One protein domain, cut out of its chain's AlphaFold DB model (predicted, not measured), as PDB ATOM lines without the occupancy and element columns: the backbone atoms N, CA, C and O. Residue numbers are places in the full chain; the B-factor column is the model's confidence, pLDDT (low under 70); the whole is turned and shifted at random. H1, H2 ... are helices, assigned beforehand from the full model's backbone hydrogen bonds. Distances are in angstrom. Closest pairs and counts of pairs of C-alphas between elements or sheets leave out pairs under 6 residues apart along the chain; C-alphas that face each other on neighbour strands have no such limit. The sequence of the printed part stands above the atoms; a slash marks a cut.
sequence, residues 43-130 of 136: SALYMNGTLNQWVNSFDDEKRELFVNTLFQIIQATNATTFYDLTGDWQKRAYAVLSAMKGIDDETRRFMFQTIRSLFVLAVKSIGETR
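What this domain is: This is residues 43 to 130 of the 136 residues of an uncharacterized protein of bioreactor metagenome (UniProt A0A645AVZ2). The long helix H4 runs between H1 and H3, roughly in line with both, and H2 crosses behind the three. H3 folds back beside H4 as a helical hairpin; H1 is set off more loosely. The printed part has 88 residues with four named helices, H1 to H4 in chain order, and no named strand: all helix. It is compact, radius of gyration of the C-alphas 13.4 A, spanning 42 by 28 by 18 A.

Where its parts are: H4, residues 105 to 128, is 34.7 A long and ends at C-alpha 128 (-4.975, 24.752, -8.533). H3 is residues 89 to 99, 15.2 A; H2 is residues 60 to 76, 24.0 A. H1, residues 43 to 56, 19.6 A, begins at C-alpha 43 (-6.573, 34.098, -0.815).

How they stand to each other: H4 touches H3 with residues 108 to 116 alone, opposite ways at a shallow tilt of 18 degrees; their closest C-alphas, Leu 97 and Arg 108, are 6.5 A apart. H2 touches H3 with residues 69 to 76 alone, closest C-alphas Ile 73 and Ala 93, 5.6 A, at a steep tilt of 55 degrees. H2 and H4 are close but not clearly touching, closest C-alphas Phe 66 and Met 111, 6.7 A. H1 and H4 are near each other; H1 and H3 are apart. In H1, H2, H3 and H4 every O i to N i+4 pair is within hydrogen-bond range.

The domain as a whole: The C-alphas farthest apart, Gly 102 and Arg 130, are 42.3 A apart. The printed part has no cut; the link H2 to H3 is long. Mean pLDDT of the printed part is 77.7, and residues 125 to 130 are among those under 70.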
ATOM      1  N   SER A  43      -7.865  34.160  -0.120       67.56
ATOM      2  CA  SER A  43      -6.573  34.098  -0.815       67.56
ATOM      3  C   SER A  43      -6.330  35.299  -1.733       67.56
ATOM      4  O   SER A  43      -5.218  35.816  -1.784       67.56
ATOM      5  N   ALA A  44      -7.367  35.783  -2.418       70.62
ATOM      6  CA  ALA A  44      -7.288  36.974  -3.257       70.62
ATOM      7  C   ALA A  44      -7.190  38.259  -2.421       70.62
ATOM      8  O   ALA A  44      -6.436  39.159  -2.782       70.62
ATOM      9  N   LEU A  45      -7.878  38.328  -1.275       73.75
ATOM     10  CA  LEU A  45      -7.712  39.429  -0.317       73.75
ATOM     11  C   LEU A  45      -6.293  39.469   0.263       73.75
ATOM     12  O   LEU A  45      -5.693  40.538   0.314       73.75
ATOM     13  N   TYR A  46      -5.741  38.312   0.637       69.38
ATOM     14  CA  TYR A  46      -4.368  38.194   1.128       69.38
ATOM     15  C   TYR A  46      -3.354  38.627   0.064       69.38
ATOM     16  O   TYR A  46      -2.524  39.486   0.332       69.38
ATOM     17  N   MET A  47      -3.486  38.119  -1.166       71.12
ATOM     18  CA  MET A  47      -2.665  38.524  -2.314       71.12
ATOM     19  C   MET A  47      -2.692  40.037  -2.536       71.12
ATOM     20  O   MET A  47      -1.649  40.668  -2.686       71.12
ATOM     21  N   ASN A  48      -3.893  40.616  -2.543       72.00
ATOM     22  CA  ASN A  48      -4.101  42.047  -2.712       72.00
ATOM     23  C   ASN A  48      -3.454  42.843  -1.571       72.00
ATOM     24  O   ASN A  48      -2.818  43.860  -1.822       72.00
ATOM     25  N   GLY A  49      -3.574  42.362  -0.331       71.81
ATOM     26  CA  GLY A  49      -2.914  42.944   0.836       71.81
ATOM     27  C   GLY A  49      -1.391  42.916   0.715       71.81
ATOM     28  O   GLY A  49      -0.759  43.956   0.858       71.81
ATOM     29  N   THR A  50      -0.807  41.762   0.377       70.94
ATOM     30  CA  THR A  50       0.642  41.610   0.178       70.94
ATOM     31  C   THR A  50       1.155  42.517  -0.934       70.94
ATOM     32  O   THR A  50       2.154  43.204  -0.745       70.94
ATOM     33  N   LEU A  51       0.459  42.567  -2.074       72.62
ATOM     34  CA  LEU A  51       0.853  43.416  -3.195       72.62
ATOM     35  C   LEU A  51       0.752  44.900  -2.865       72.62
ATOM     36  O   LEU A  51       1.691  45.637  -3.145       72.62
ATOM     37  N   ASN A  52      -0.331  45.324  -2.216       75.38
ATOM     38  CA  ASN A  52      -0.489  46.712  -1.790       75.38
ATOM     39  C   ASN A  52       0.559  47.106  -0.754       75.38
ATOM     40  O   ASN A  52       1.171  48.158  -0.885       75.38
ATOM     41  N   GLN A  53       0.794  46.275   0.261       73.38
ATOM     42  CA  GLN A  53       1.792  46.556   1.293       73.38
ATOM     43  C   GLN A  53       3.192  46.671   0.690       73.38
ATOM     44  O   GLN A  53       3.966  47.545   1.071       73.38
ATOM     45  N   TRP A  54       3.494  45.820  -0.283       71.88
ATOM     46  CA  TRP A  54       4.778  45.823  -0.952       71.88
ATOM     47  C   TRP A  54       4.946  47.015  -1.912       71.88
ATOM     48  O   TRP A  54       5.931  47.739  -1.803       71.88
ATOM     49  N   VAL A  55       3.959  47.324  -2.760       71.19
ATOM     50  CA  VAL A  55       3.962  48.533  -3.615       71.19
ATOM     51  C   VAL A  55       4.041  49.816  -2.779       71.19
ATOM     52  O   VAL A  55       4.742  50.757  -3.153       71.19
ATOM     53  N   ASN A  56       3.374  49.842  -1.622       75.12
ATOM     54  CA  ASN A  56       3.398  50.971  -0.690       75.12
ATOM     55  C   ASN A  56       4.686  51.075   0.133       75.12
ATOM     56  O   ASN A  56       4.910  52.113   0.747       75.12
ATOM     57  N   SER A  57       5.531  50.040   0.151       74.62
ATOM     58  CA  SER A  57       6.840  50.102   0.817       74.62
ATOM     59  C   SER A  57       7.892  50.872   0.012       74.62
ATOM     60  O   SER A  57       8.947  51.208   0.546       74.62
ATOM     61  N   PHE A  58       7.602  51.169  -1.257       74.44
ATOM     62  CA  PHE A  58       8.466  51.940  -2.138       74.44
ATOM     63  C   PHE A  58       8.062  53.408  -2.235       74.44
ATOM     64  O   PHE A  58       6.871  53.736  -2.252       74.44
ATOM     65  N   ASP A  59       9.084  54.256  -2.378       82.19
ATOM     66  CA  ASP A  59       8.946  55.611  -2.910       82.19
ATOM     67  C   ASP A  59       8.470  55.579  -4.375       82.19
ATOM     68  O   ASP A  59       8.462  54.531  -5.033       82.19
ATOM     69  N   ASP A  60       8.022  56.729  -4.873       84.19
ATOM     70  CA  ASP A  60       7.407  56.826  -6.198       84.19
ATOM     71  C   ASP A  60       8.371  56.398  -7.317       84.19
ATOM     72  O   ASP A  60       7.958  55.701  -8.244       84.19
ATOM     73  N   GLU A  61       9.664  56.709  -7.185       82.94
ATOM     74  CA  GLU A  61      10.701  56.330  -8.150       82.94
ATOM     75  C   GLU A  61      10.883  54.808  -8.225       82.94
ATOM     76  O   GLU A  61      10.850  54.221  -9.310       82.94
ATOM     77  N   LYS A  62      11.022  54.123  -7.082       78.50
ATOM     78  CA  LYS A  62      11.145  52.655  -7.047       78.50
ATOM     79  C   LYS A  62       9.856  51.969  -7.475       78.50
ATOM     80  O   LYS A  62       9.907  50.896  -8.082       78.50
ATOM     81  N   ARG A  63       8.701  52.571  -7.185       83.56
ATOM     82  CA  ARG A  63       7.403  52.066  -7.634       83.56
ATOM     83  C   ARG A  63       7.283  52.135  -9.153       83.56
ATOM     84  O   ARG A  63       6.917  51.130  -9.763       83.56
ATOM     85  N   GLU A  64       7.618  53.272  -9.758       85.81
ATOM     86  CA  GLU A  64       7.656  53.436 -11.213       85.81
ATOM     87  C   GLU A  64       8.627  52.434 -11.843       85.81
ATOM     88  O   GLU A  64       8.263  51.690 -12.758       85.81
ATOM     89  N   LEU A  65       9.842  52.360 -11.301       83.19
ATOM     90  CA  LEU A  65      10.883  51.453 -11.759       83.19
ATOM     91  C   LEU A  65      10.408  50.000 -11.756       83.19
ATOM     92  O   LEU A  65      10.588  49.277 -12.741       83.19
ATOM     93  N   PHE A  66       9.766  49.574 -10.669       83.31
ATOM     94  CA  PHE A  66       9.209  48.239 -10.565       83.31
ATOM     95  C   PHE A  66       8.113  47.988 -11.607       83.31
ATOM     96  O   PHE A  66       8.175  46.978 -12.310       83.31
ATOM     97  N   VAL A  67       7.120  48.878 -11.707       84.81
ATOM     98  CA  VAL A  67       5.993  48.712 -12.637       84.81
ATOM     99  C   VAL A  67       6.514  48.628 -14.072       84.81
ATOM    100  O   VAL A  67       6.184  47.680 -14.787       84.81
ATOM    101  N   ASN A  68       7.410  49.534 -14.465       87.06
ATOM    102  CA  ASN A  68       8.034  49.538 -15.789       87.06
ATOM    103  C   ASN A  68       8.805  48.242 -16.063       87.06
ATOM    104  O   ASN A  68       8.635  47.629 -17.117       87.06
ATOM    105  N   THR A  69       9.601  47.778 -15.097       85.69
ATOM    106  CA  THR A  69      10.358  46.523 -15.211       85.69
ATOM    107  C   THR A  69       9.426  45.325 -15.378       85.69
ATOM    108  O   THR A  69       9.630  44.495 -16.265       85.69
ATOM    109  N   LEU A  70       8.377  45.234 -14.556       85.50
ATOM    110  CA  LEU A  70       7.393  44.157 -14.623       85.50
ATOM    111  C   LEU A  70       6.719  44.107 -16.001       85.50
ATOM    112  O   LEU A  70       6.647  43.037 -16.607       85.50
ATOM    113  N   PHE A  71       6.271  45.254 -16.522       85.44
ATOM    114  CA  PHE A  71       5.622  45.323 -17.832       85.44
ATOM    115  C   PHE A  71       6.580  45.028 -18.988       85.44
ATOM    116  O   PHE A  71       6.188  44.325 -19.918       85.44
ATOM    117  N   GLN A  72       7.836  45.476 -18.929       86.69
ATOM    118  CA  GLN A  72       8.848  45.118 -19.932       86.69
ATOM    119  C   GLN A  72       9.097  43.610 -19.974       86.69
ATOM    120  O   GLN A  72       9.206  43.029 -21.053       86.69
ATOM    121  N   ILE A  73       9.142  42.952 -18.813       84.38
ATOM    122  CA  ILE A  73       9.302  41.495 -18.733       84.38
ATOM    123  C   ILE A  73       8.099  40.795 -19.349       84.38
ATOM    124  O   ILE A  73       8.290  39.901 -20.169       84.38
ATOM    125  N   ILE A  74       6.881  41.218 -18.994       82.38
ATOM    126  CA  ILE A  74       5.638  40.687 -19.568       82.38
ATOM    127  C   ILE A  74       5.659  40.827 -21.096       82.38
ATOM    128  O   ILE A  74       5.482  39.830 -21.792       82.38
ATOM    129  N   GLN A  75       5.972  42.008 -21.631       83.12
ATOM    130  CA  GLN A  75       6.069  42.225 -23.080       83.12
ATOM    131  C   GLN A  75       7.136  41.330 -23.726       83.12
ATOM    132  O   GLN A  75       6.888  40.709 -24.756       83.12
ATOM    133  N   ALA A  76       8.298  41.177 -23.085       82.38
ATOM    134  CA  ALA A  76       9.390  40.344 -23.586       82.38
ATOM    135  C   ALA A  76       9.093  38.832 -23.561       82.38
ATOM    136  O   ALA A  76       9.838  38.053 -24.164       82.38
ATOM    137  N   THR A  77       8.035  38.385 -22.871       75.88
ATOM    138  CA  THR A  77       7.584  36.984 -22.947       75.88
ATOM    139  C   THR A  77       6.820  36.663 -24.233       75.88
ATOM    140  O   THR A  77       6.631  35.483 -24.512       75.88
ATOM    141  N   ASN A  78       6.409  37.666 -25.026       75.25
ATOM    142  CA  ASN A  78       5.466  37.508 -26.146       75.25
ATOM    143  C   ASN A  78       4.172  36.773 -25.742       75.25
ATOM    144  O   ASN A  78       3.533  36.122 -26.568       75.25
ATOM    145  N   ALA A  79       3.804  36.850 -24.461       73.56
ATOM    146  CA  ALA A  79       2.623  36.198 -23.933       73.56
ATOM    147  C   ALA A  79       1.360  36.801 -24.555       73.56
ATOM    148  O   ALA A  79       1.125  38.005 -24.465       73.56
ATOM    149  N   THR A  80       0.534  35.948 -25.154       72.12
ATOM    150  CA  THR A  80      -0.794  36.334 -25.653       72.12
ATOM    151  C   THR A  80      -1.857  36.172 -24.575       72.12
ATOM    152  O   THR A  80      -2.871  36.866 -24.570       72.12
ATOM    153  N   THR A  81      -1.601  35.278 -23.621       70.38
ATOM    154  CA  THR A  81      -2.448  35.010 -22.468       70.38
ATOM    155  C   THR A  81      -1.619  34.986 -21.190       70.38
ATOM    156  O   THR A  81      -0.411  34.756 -21.198       70.38
ATOM    157  N   PHE A  82      -2.280  35.127 -20.041       68.00
ATOM    158  CA  PHE A  82      -1.622  34.954 -18.746       68.00
ATOM    159  C   PHE A  82      -1.050  33.528 -18.538       68.00
ATOM    160  O   PHE A  82      -0.242  33.334 -17.633       68.00
ATOM    161  N   TYR A  83      -1.440  32.527 -19.344       66.75
ATOM    162  CA  TYR A  83      -0.869  31.173 -19.284       66.75
ATOM    163  C   TYR A  83       0.549  31.140 -19.869       66.75
ATOM    164  O   TYR A  83       1.418  30.424 -19.363       66.75
ATOM    165  N   ASP A  84       0.800  31.980 -20.871       71.25
ATOM    166  CA  ASP A  84       2.083  32.081 -21.570       71.25
ATOM    167  C   ASP A  84       3.158  32.765 -20.703       71.25
ATOM    168  O   ASP A  84       4.357  32.590 -20.918       71.25
ATOM    169  N   LEU A  85       2.739  33.481 -19.650       70.69
ATOM    170  CA  LEU A  85       3.627  34.126 -18.675       70.69
ATOM    171  C   LEU A  85       4.460  33.129 -17.857       70.69
ATOM    172  O   LEU A  85       5.462  33.501 -17.252       70.69
ATOM    173  N   THR A  86       4.067  31.858 -17.817       68.81
ATOM    174  CA  THR A  86       4.737  30.838 -16.997       68.81
ATOM    175  C   THR A  86       6.074  30.346 -17.575       68.81
ATOM    176  O   THR A  86       6.812  29.663 -16.865       68.81
ATOM    177  N   GLY A  87       6.400  30.712 -18.823       73.06
ATOM    178  CA  GLY A  87       7.608  30.298 -19.550       73.06
ATOM    179  C   GLY A  87       8.907  30.987 -19.100       73.06
ATOM    180  O   GLY A  87       9.161  31.169 -17.914       73.06
ATOM    181  N   ASP A  88       9.759  31.385 -20.052       80.06
ATOM    182  CA  ASP A  88      11.122  31.930 -19.848       80.06
ATOM    183  C   ASP A  88      11.209  33.287 -19.091       80.06
ATOM    184  O   ASP A  88      12.208  34.009 -19.195       80.06
ATOM    185  N   TRP A  89      10.202  33.659 -18.293       83.75
ATOM    186  CA  TRP A  89      10.102  34.937 -17.583       83.75
ATOM    187  C   TRP A  89      11.333  35.238 -16.716       83.75
ATOM    188  O   TRP A  89      11.745  36.389 -16.637       83.75
ATOM    189  N   GLN A  90      11.976  34.223 -16.123       87.00
ATOM    190  CA  GLN A  90      13.196  34.390 -15.318       87.00
ATOM    191  C   GLN A  90      14.361  34.929 -16.150       87.00
ATOM    192  O   GLN A  90      15.055  35.853 -15.724       87.00
ATOM    193  N   LYS A  91      14.563  34.371 -17.350       86.38
ATOM    194  CA  LYS A  91      15.612  34.811 -18.278       86.38
ATOM    195  C   LYS A  91      15.317  36.221 -18.781       86.38
ATOM    196  O   LYS A  91      16.224  37.044 -18.851       86.38
ATOM    197  N   ARG A  92      14.046  36.518 -19.083       85.62
ATOM    198  CA  ARG A  92      13.603  37.862 -19.490       85.62
ATOM    199  C   ARG A  92      13.803  38.882 -18.370       85.62
ATOM    200  O   ARG A  92      14.365  39.938 -18.622       85.62
ATOM    201  N   ALA A  93      13.436  38.534 -17.138       84.94
ATOM    202  CA  ALA A  93      13.655  39.357 -15.953       84.94
ATOM    203  C   ALA A  93      15.130  39.671 -15.742       84.94
ATOM    204  O   ALA A  93      15.486  40.830 -15.550       84.94
ATOM    205  N   TYR A  94      15.990  38.659 -15.845       86.31
ATOM    206  CA  TYR A  94      17.428  38.860 -15.745       86.31
ATOM    207  C   TYR A  94      17.960  39.780 -16.852       86.31
ATOM    208  O   TYR A  94      18.724  40.698 -16.561       86.31
ATOM    209  N   ALA A  95      17.531  39.585 -18.103       86.88
ATOM    210  CA  ALA A  95      17.954  40.416 -19.230       86.88
ATOM    211  C   ALA A  95      17.519  41.884 -19.078       86.88
ATOM    212  O   ALA A  95      18.347  42.777 -19.244       86.88
ATOM    213  N   VAL A  96      16.255  42.132 -18.712       86.50
ATOM    214  CA  VAL A  96      15.724  43.487 -18.480       86.50
ATOM    215  C   VAL A  96      16.495  44.169 -17.351       86.50
ATOM    216  O   VAL A  96      17.077  45.229 -17.557       86.50
ATOM    217  N   LEU A  97      16.601  43.521 -16.189       85.56
ATOM    218  CA  LEU A  97      17.291  44.073 -15.020       85.56
ATOM    219  C   LEU A  97      18.791  44.318 -15.245       85.56
ATOM    220  O   LEU A  97      19.364  45.225 -14.636       85.56
ATOM    221  N   SER A  98      19.436  43.518 -16.099       84.69
ATOM    222  CA  SER A  98      20.853  43.688 -16.453       84.69
ATOM    223  C   SER A  98      21.076  44.839 -17.436       84.69
ATOM    224  O   SER A  98      22.138  45.456 -17.420       84.69
ATOM    225  N   ALA A  99      20.091  45.146 -18.282       85.25
ATOM    226  CA  ALA A  99      20.160  46.252 -19.236       85.25
ATOM    227  C   ALA A  99      19.920  47.624 -18.583       85.25
ATOM    228  O   ALA A  99      20.324  48.653 -19.131       85.25
ATOM    229  N   MET A 100      19.285  47.653 -17.410       82.19
ATOM    230  CA  MET A 100      19.017  48.884 -16.673       82.19
ATOM    231  C   MET A 100      20.302  49.447 -16.056       82.19
ATOM    232  O   MET A 100      20.903  48.855 -15.153       82.19
ATOM    233  N   LYS A 101      20.719  50.614 -16.554       76.44
ATOM    234  CA  LYS A 101      21.850  51.383 -16.025       76.44
ATOM    235  C   LYS A 101      21.395  52.239 -14.842       76.44
ATOM    236  O   LYS A 101      20.301  52.788 -14.876       76.44
ATOM    237  N   GLY A 102      22.250  52.382 -13.829       76.38
ATOM    238  CA  GLY A 102      21.999  53.266 -12.682       76.38
ATOM    239  C   GLY A 102      21.208  52.647 -11.527       76.38
ATOM    240  O   GLY A 102      20.903  53.353 -10.576       76.38
ATOM    241  N   ILE A 103      20.910  51.345 -11.581       81.31
ATOM    242  CA  ILE A 103      20.311  50.599 -10.467       81.31
ATOM    243  C   ILE A 103      21.424  49.868  -9.722       81.31
ATOM    244  O   ILE A 103      22.228  49.169 -10.345       81.31
ATOM    245  N   ASP A 104      21.459  50.020  -8.403       85.06
ATOM    246  CA  ASP A 104      22.377  49.290  -7.538       85.06
ATOM    247  C   ASP A 104      22.001  47.796  -7.426       85.06
ATOM    248  O   ASP A 104      20.872  47.369  -7.694       85.06
ATOM    249  N   ASP A 105      22.965  46.965  -7.038       85.25
ATOM    250  CA  ASP A 105      22.774  45.513  -7.004       85.25
ATOM    251  C   ASP A 105      21.768  45.041  -5.944       85.25
ATOM    252  O   ASP A 105      21.179  43.962  -6.101       85.25
ATOM    253  N   GLU A 106      21.544  45.821  -4.885       84.12
ATOM    254  CA  GLU A 106      20.562  45.512  -3.847       84.12
ATOM    255  C   GLU A 106      19.146  45.707  -4.395       84.12
ATOM    256  O   GLU A 106      18.346  44.764  -4.392       84.12
ATOM    257  N   THR A 107      18.873  46.872  -4.987       82.25
ATOM    258  CA  THR A 107      17.598  47.179  -5.647       82.25
ATOM    259  C   THR A 107      17.313  46.184  -6.772       82.25
ATOM    260  O   THR A 107      16.208  45.643  -6.866       82.25
ATOM    261  N   ARG A 108      18.321  45.840  -7.589       85.44
ATOM    262  CA  ARG A 108      18.189  44.827  -8.651       85.44
ATOM    263  C   ARG A 108      17.757  43.468  -8.098       85.44
ATOM    264  O   ARG A 108      16.856  42.824  -8.646       85.44
ATOM    265  N   ARG A 109      18.391  43.016  -7.013       85.50
ATOM    266  CA  ARG A 109      18.099  41.725  -6.375       85.50
ATOM    267  C   ARG A 109      16.705  41.704  -5.770       85.50
ATOM    268  O   ARG A 109      15.980  40.726  -5.957       85.50
ATOM    269  N   PHE A 110      16.325  42.783  -5.098       82.00
ATOM    270  CA  PHE A 110      15.007  42.926  -4.497       82.00
ATOM    271  C   PHE A 110      13.891  42.927  -5.553       82.00
ATOM    272  O   PHE A 110      12.900  42.200  -5.419       82.00
ATOM    273  N   MET A 111      14.077  43.656  -6.661       83.94
ATOM    274  CA  MET A 111      13.144  43.631  -7.791       83.94
ATOM    275  C   MET A 111      12.999  42.222  -8.366       83.94
ATOM    276  O   MET A 111      11.879  41.730  -8.509       83.94
ATOM    277  N   PHE A 112      14.114  41.534  -8.637       86.25
ATOM    278  CA  PHE A 112      14.078  40.167  -9.160       86.25
ATOM    279  C   PHE A 112      13.324  39.210  -8.228       86.25
ATOM    280  O   PHE A 112      12.485  38.433  -8.686       86.25
ATOM    281  N   GLN A 113      13.596  39.267  -6.922       84.62
ATOM    282  CA  GLN A 113      12.927  38.419  -5.931       84.62
ATOM    283  C   GLN A 113      11.426  38.688  -5.856       84.62
ATOM    284  O   GLN A 113      10.638  37.748  -5.710       84.62
ATOM    285  N   THR A 114      11.011  39.944  -5.999       80.50
ATOM    286  CA  THR A 114       9.586  40.252  -5.930       80.50
ATOM    287  C   THR A 114       8.854  39.864  -7.205       80.50
ATOM    288  O   THR A 114       7.819  39.200  -7.135       80.50
ATOM    289  N   ILE A 115       9.426  40.168  -8.373       82.75
ATOM    290  CA  ILE A 115       8.909  39.685  -9.659       82.75
ATOM    291  C   ILE A 115       8.794  38.158  -9.603       82.75
ATOM    292  O   ILE A 115       7.739  37.603  -9.896       82.75
ATOM    293  N   ARG A 116       9.819  37.463  -9.096       84.12
ATOM    294  CA  ARG A 116       9.767  36.012  -8.883       84.12
ATOM    295  C   ARG A 116       8.606  35.570  -8.018       84.12
ATOM    296  O   ARG A 116       7.913  34.624  -8.387       84.12
ATOM    297  N   SER A 117       8.408  36.218  -6.881       79.38
ATOM    298  CA  SER A 117       7.322  35.881  -5.963       79.38
ATOM    299  C   SER A 117       5.966  36.030  -6.649       79.38
ATOM    300  O   SER A 117       5.135  35.129  -6.558       79.38
ATOM    301  N   LEU A 118       5.777  37.092  -7.435       77.12
ATOM    302  CA  LEU A 118       4.564  37.310  -8.221       77.12
ATOM    303  C   LEU A 118       4.311  36.209  -9.251       77.12
ATOM    304  O   LEU A 118       3.215  35.651  -9.288       77.12
ATOM    305  N   PHE A 119       5.323  35.843 -10.041       77.81
ATOM    306  CA  PHE A 119       5.196  34.765 -11.025       77.81
ATOM    307  C   PHE A 119       4.952  33.401 -10.365       77.81
ATOM    308  O   PHE A 119       4.130  32.627 -10.849       77.81
ATOM    309  N   VAL A 120       5.604  33.096  -9.237       78.31
ATOM    310  CA  VAL A 120       5.367  31.845  -8.490       78.31
ATOM    311  C   VAL A 120       3.930  31.776  -7.979       78.31
ATOM    312  O   VAL A 120       3.283  30.735  -8.103       78.31
ATOM    313  N   LEU A 121       3.414  32.877  -7.432       72.69
ATOM    314  CA  LEU A 121       2.031  32.957  -6.969       72.69
ATOM    315  C   LEU A 121       1.043  32.806  -8.134       72.69
ATOM    316  O   LEU A 121       0.069  32.065  -8.003       72.69
ATOM    317  N   ALA A 122       1.334  33.413  -9.287       71.44
ATOM    318  CA  ALA A 122       0.556  33.238 -10.508       71.44
ATOM    319  C   ALA A 122       0.546  31.771 -10.983       71.44
ATOM    320  O   ALA A 122      -0.523  31.200 -11.196       71.44
ATOM    321  N   VAL A 123       1.708  31.114 -11.070       72.88
ATOM    322  CA  VAL A 123       1.834  29.705 -11.502       72.88
ATOM    323  C   VAL A 123       1.124  28.752 -10.545       72.88
ATOM    324  O   VAL A 123       0.364  27.893 -10.989       72.88
ATOM    325  N   LYS A 124       1.344  28.900  -9.232       70.25
ATOM    326  CA  LYS A 124       0.689  28.061  -8.217       70.25
ATOM    327  C   LYS A 124      -0.826  28.127  -8.365       70.25
ATOM    328  O   LYS A 124      -1.501  27.105  -8.281       70.25
ATOM    329  N   SER A 125      -1.330  29.317  -8.665       65.81
ATOM    330  CA  SER A 125      -2.751  29.514  -8.867       65.81
ATOM    331  C   SER A 125      -3.280  28.802 -10.133       65.81
ATOM    332  O   SER A 125      -4.314  28.145 -10.119       65.81
ATOM    333  N   ILE A 126      -2.519  28.803 -11.228       64.69
ATOM    334  CA  ILE A 126      -2.879  28.054 -12.443       64.69
ATOM    335  C   ILE A 126      -2.849  26.531 -12.200       64.69
ATOM    336  O   ILE A 126      -3.605  25.780 -12.813       64.69
ATOM    337  N   GLY A 127      -1.987  26.046 -11.303       60.75
ATOM    338  CA  GLY A 127      -1.949  24.630 -10.921       60.75
ATOM    339  C   GLY A 127      -3.192  24.171 -10.148       60.75
ATOM    340  O   GLY A 127      -3.637  23.037 -10.319       60.75
ATOM    341  N   GLU A 128      -3.776  25.047  -9.329       59.06
ATOM    342  CA  GLU A 128      -4.975  24.752  -8.533       59.06
ATOM    343  C   GLU A 128      -6.247  24.643  -9.397       59.06
ATOM    344  O   GLU A 128      -7.102  23.819  -9.090       59.06
ATOM    345  N   THR A 129      -6.350  25.361 -10.524       52.06
ATOM    346  CA  THR A 129      -7.495  25.258 -11.459       52.06
ATOM    347  C   THR A 129      -7.530  23.973 -12.283       52.06
ATOM    348  O   THR A 129      -8.562  23.657 -12.869       52.06
ATOM    349  N   ARG A 130      -6.427  23.215 -12.348       48.38
ATOM    350  CA  ARG A 130      -6.365  21.929 -13.068       48.38
ATOM    351  C   ARG A 130      -6.801  20.726 -12.232       48.38
ATOM    352  O   ARG A 130      -6.977  19.651 -12.802       48.38
TER     353      ARG A 130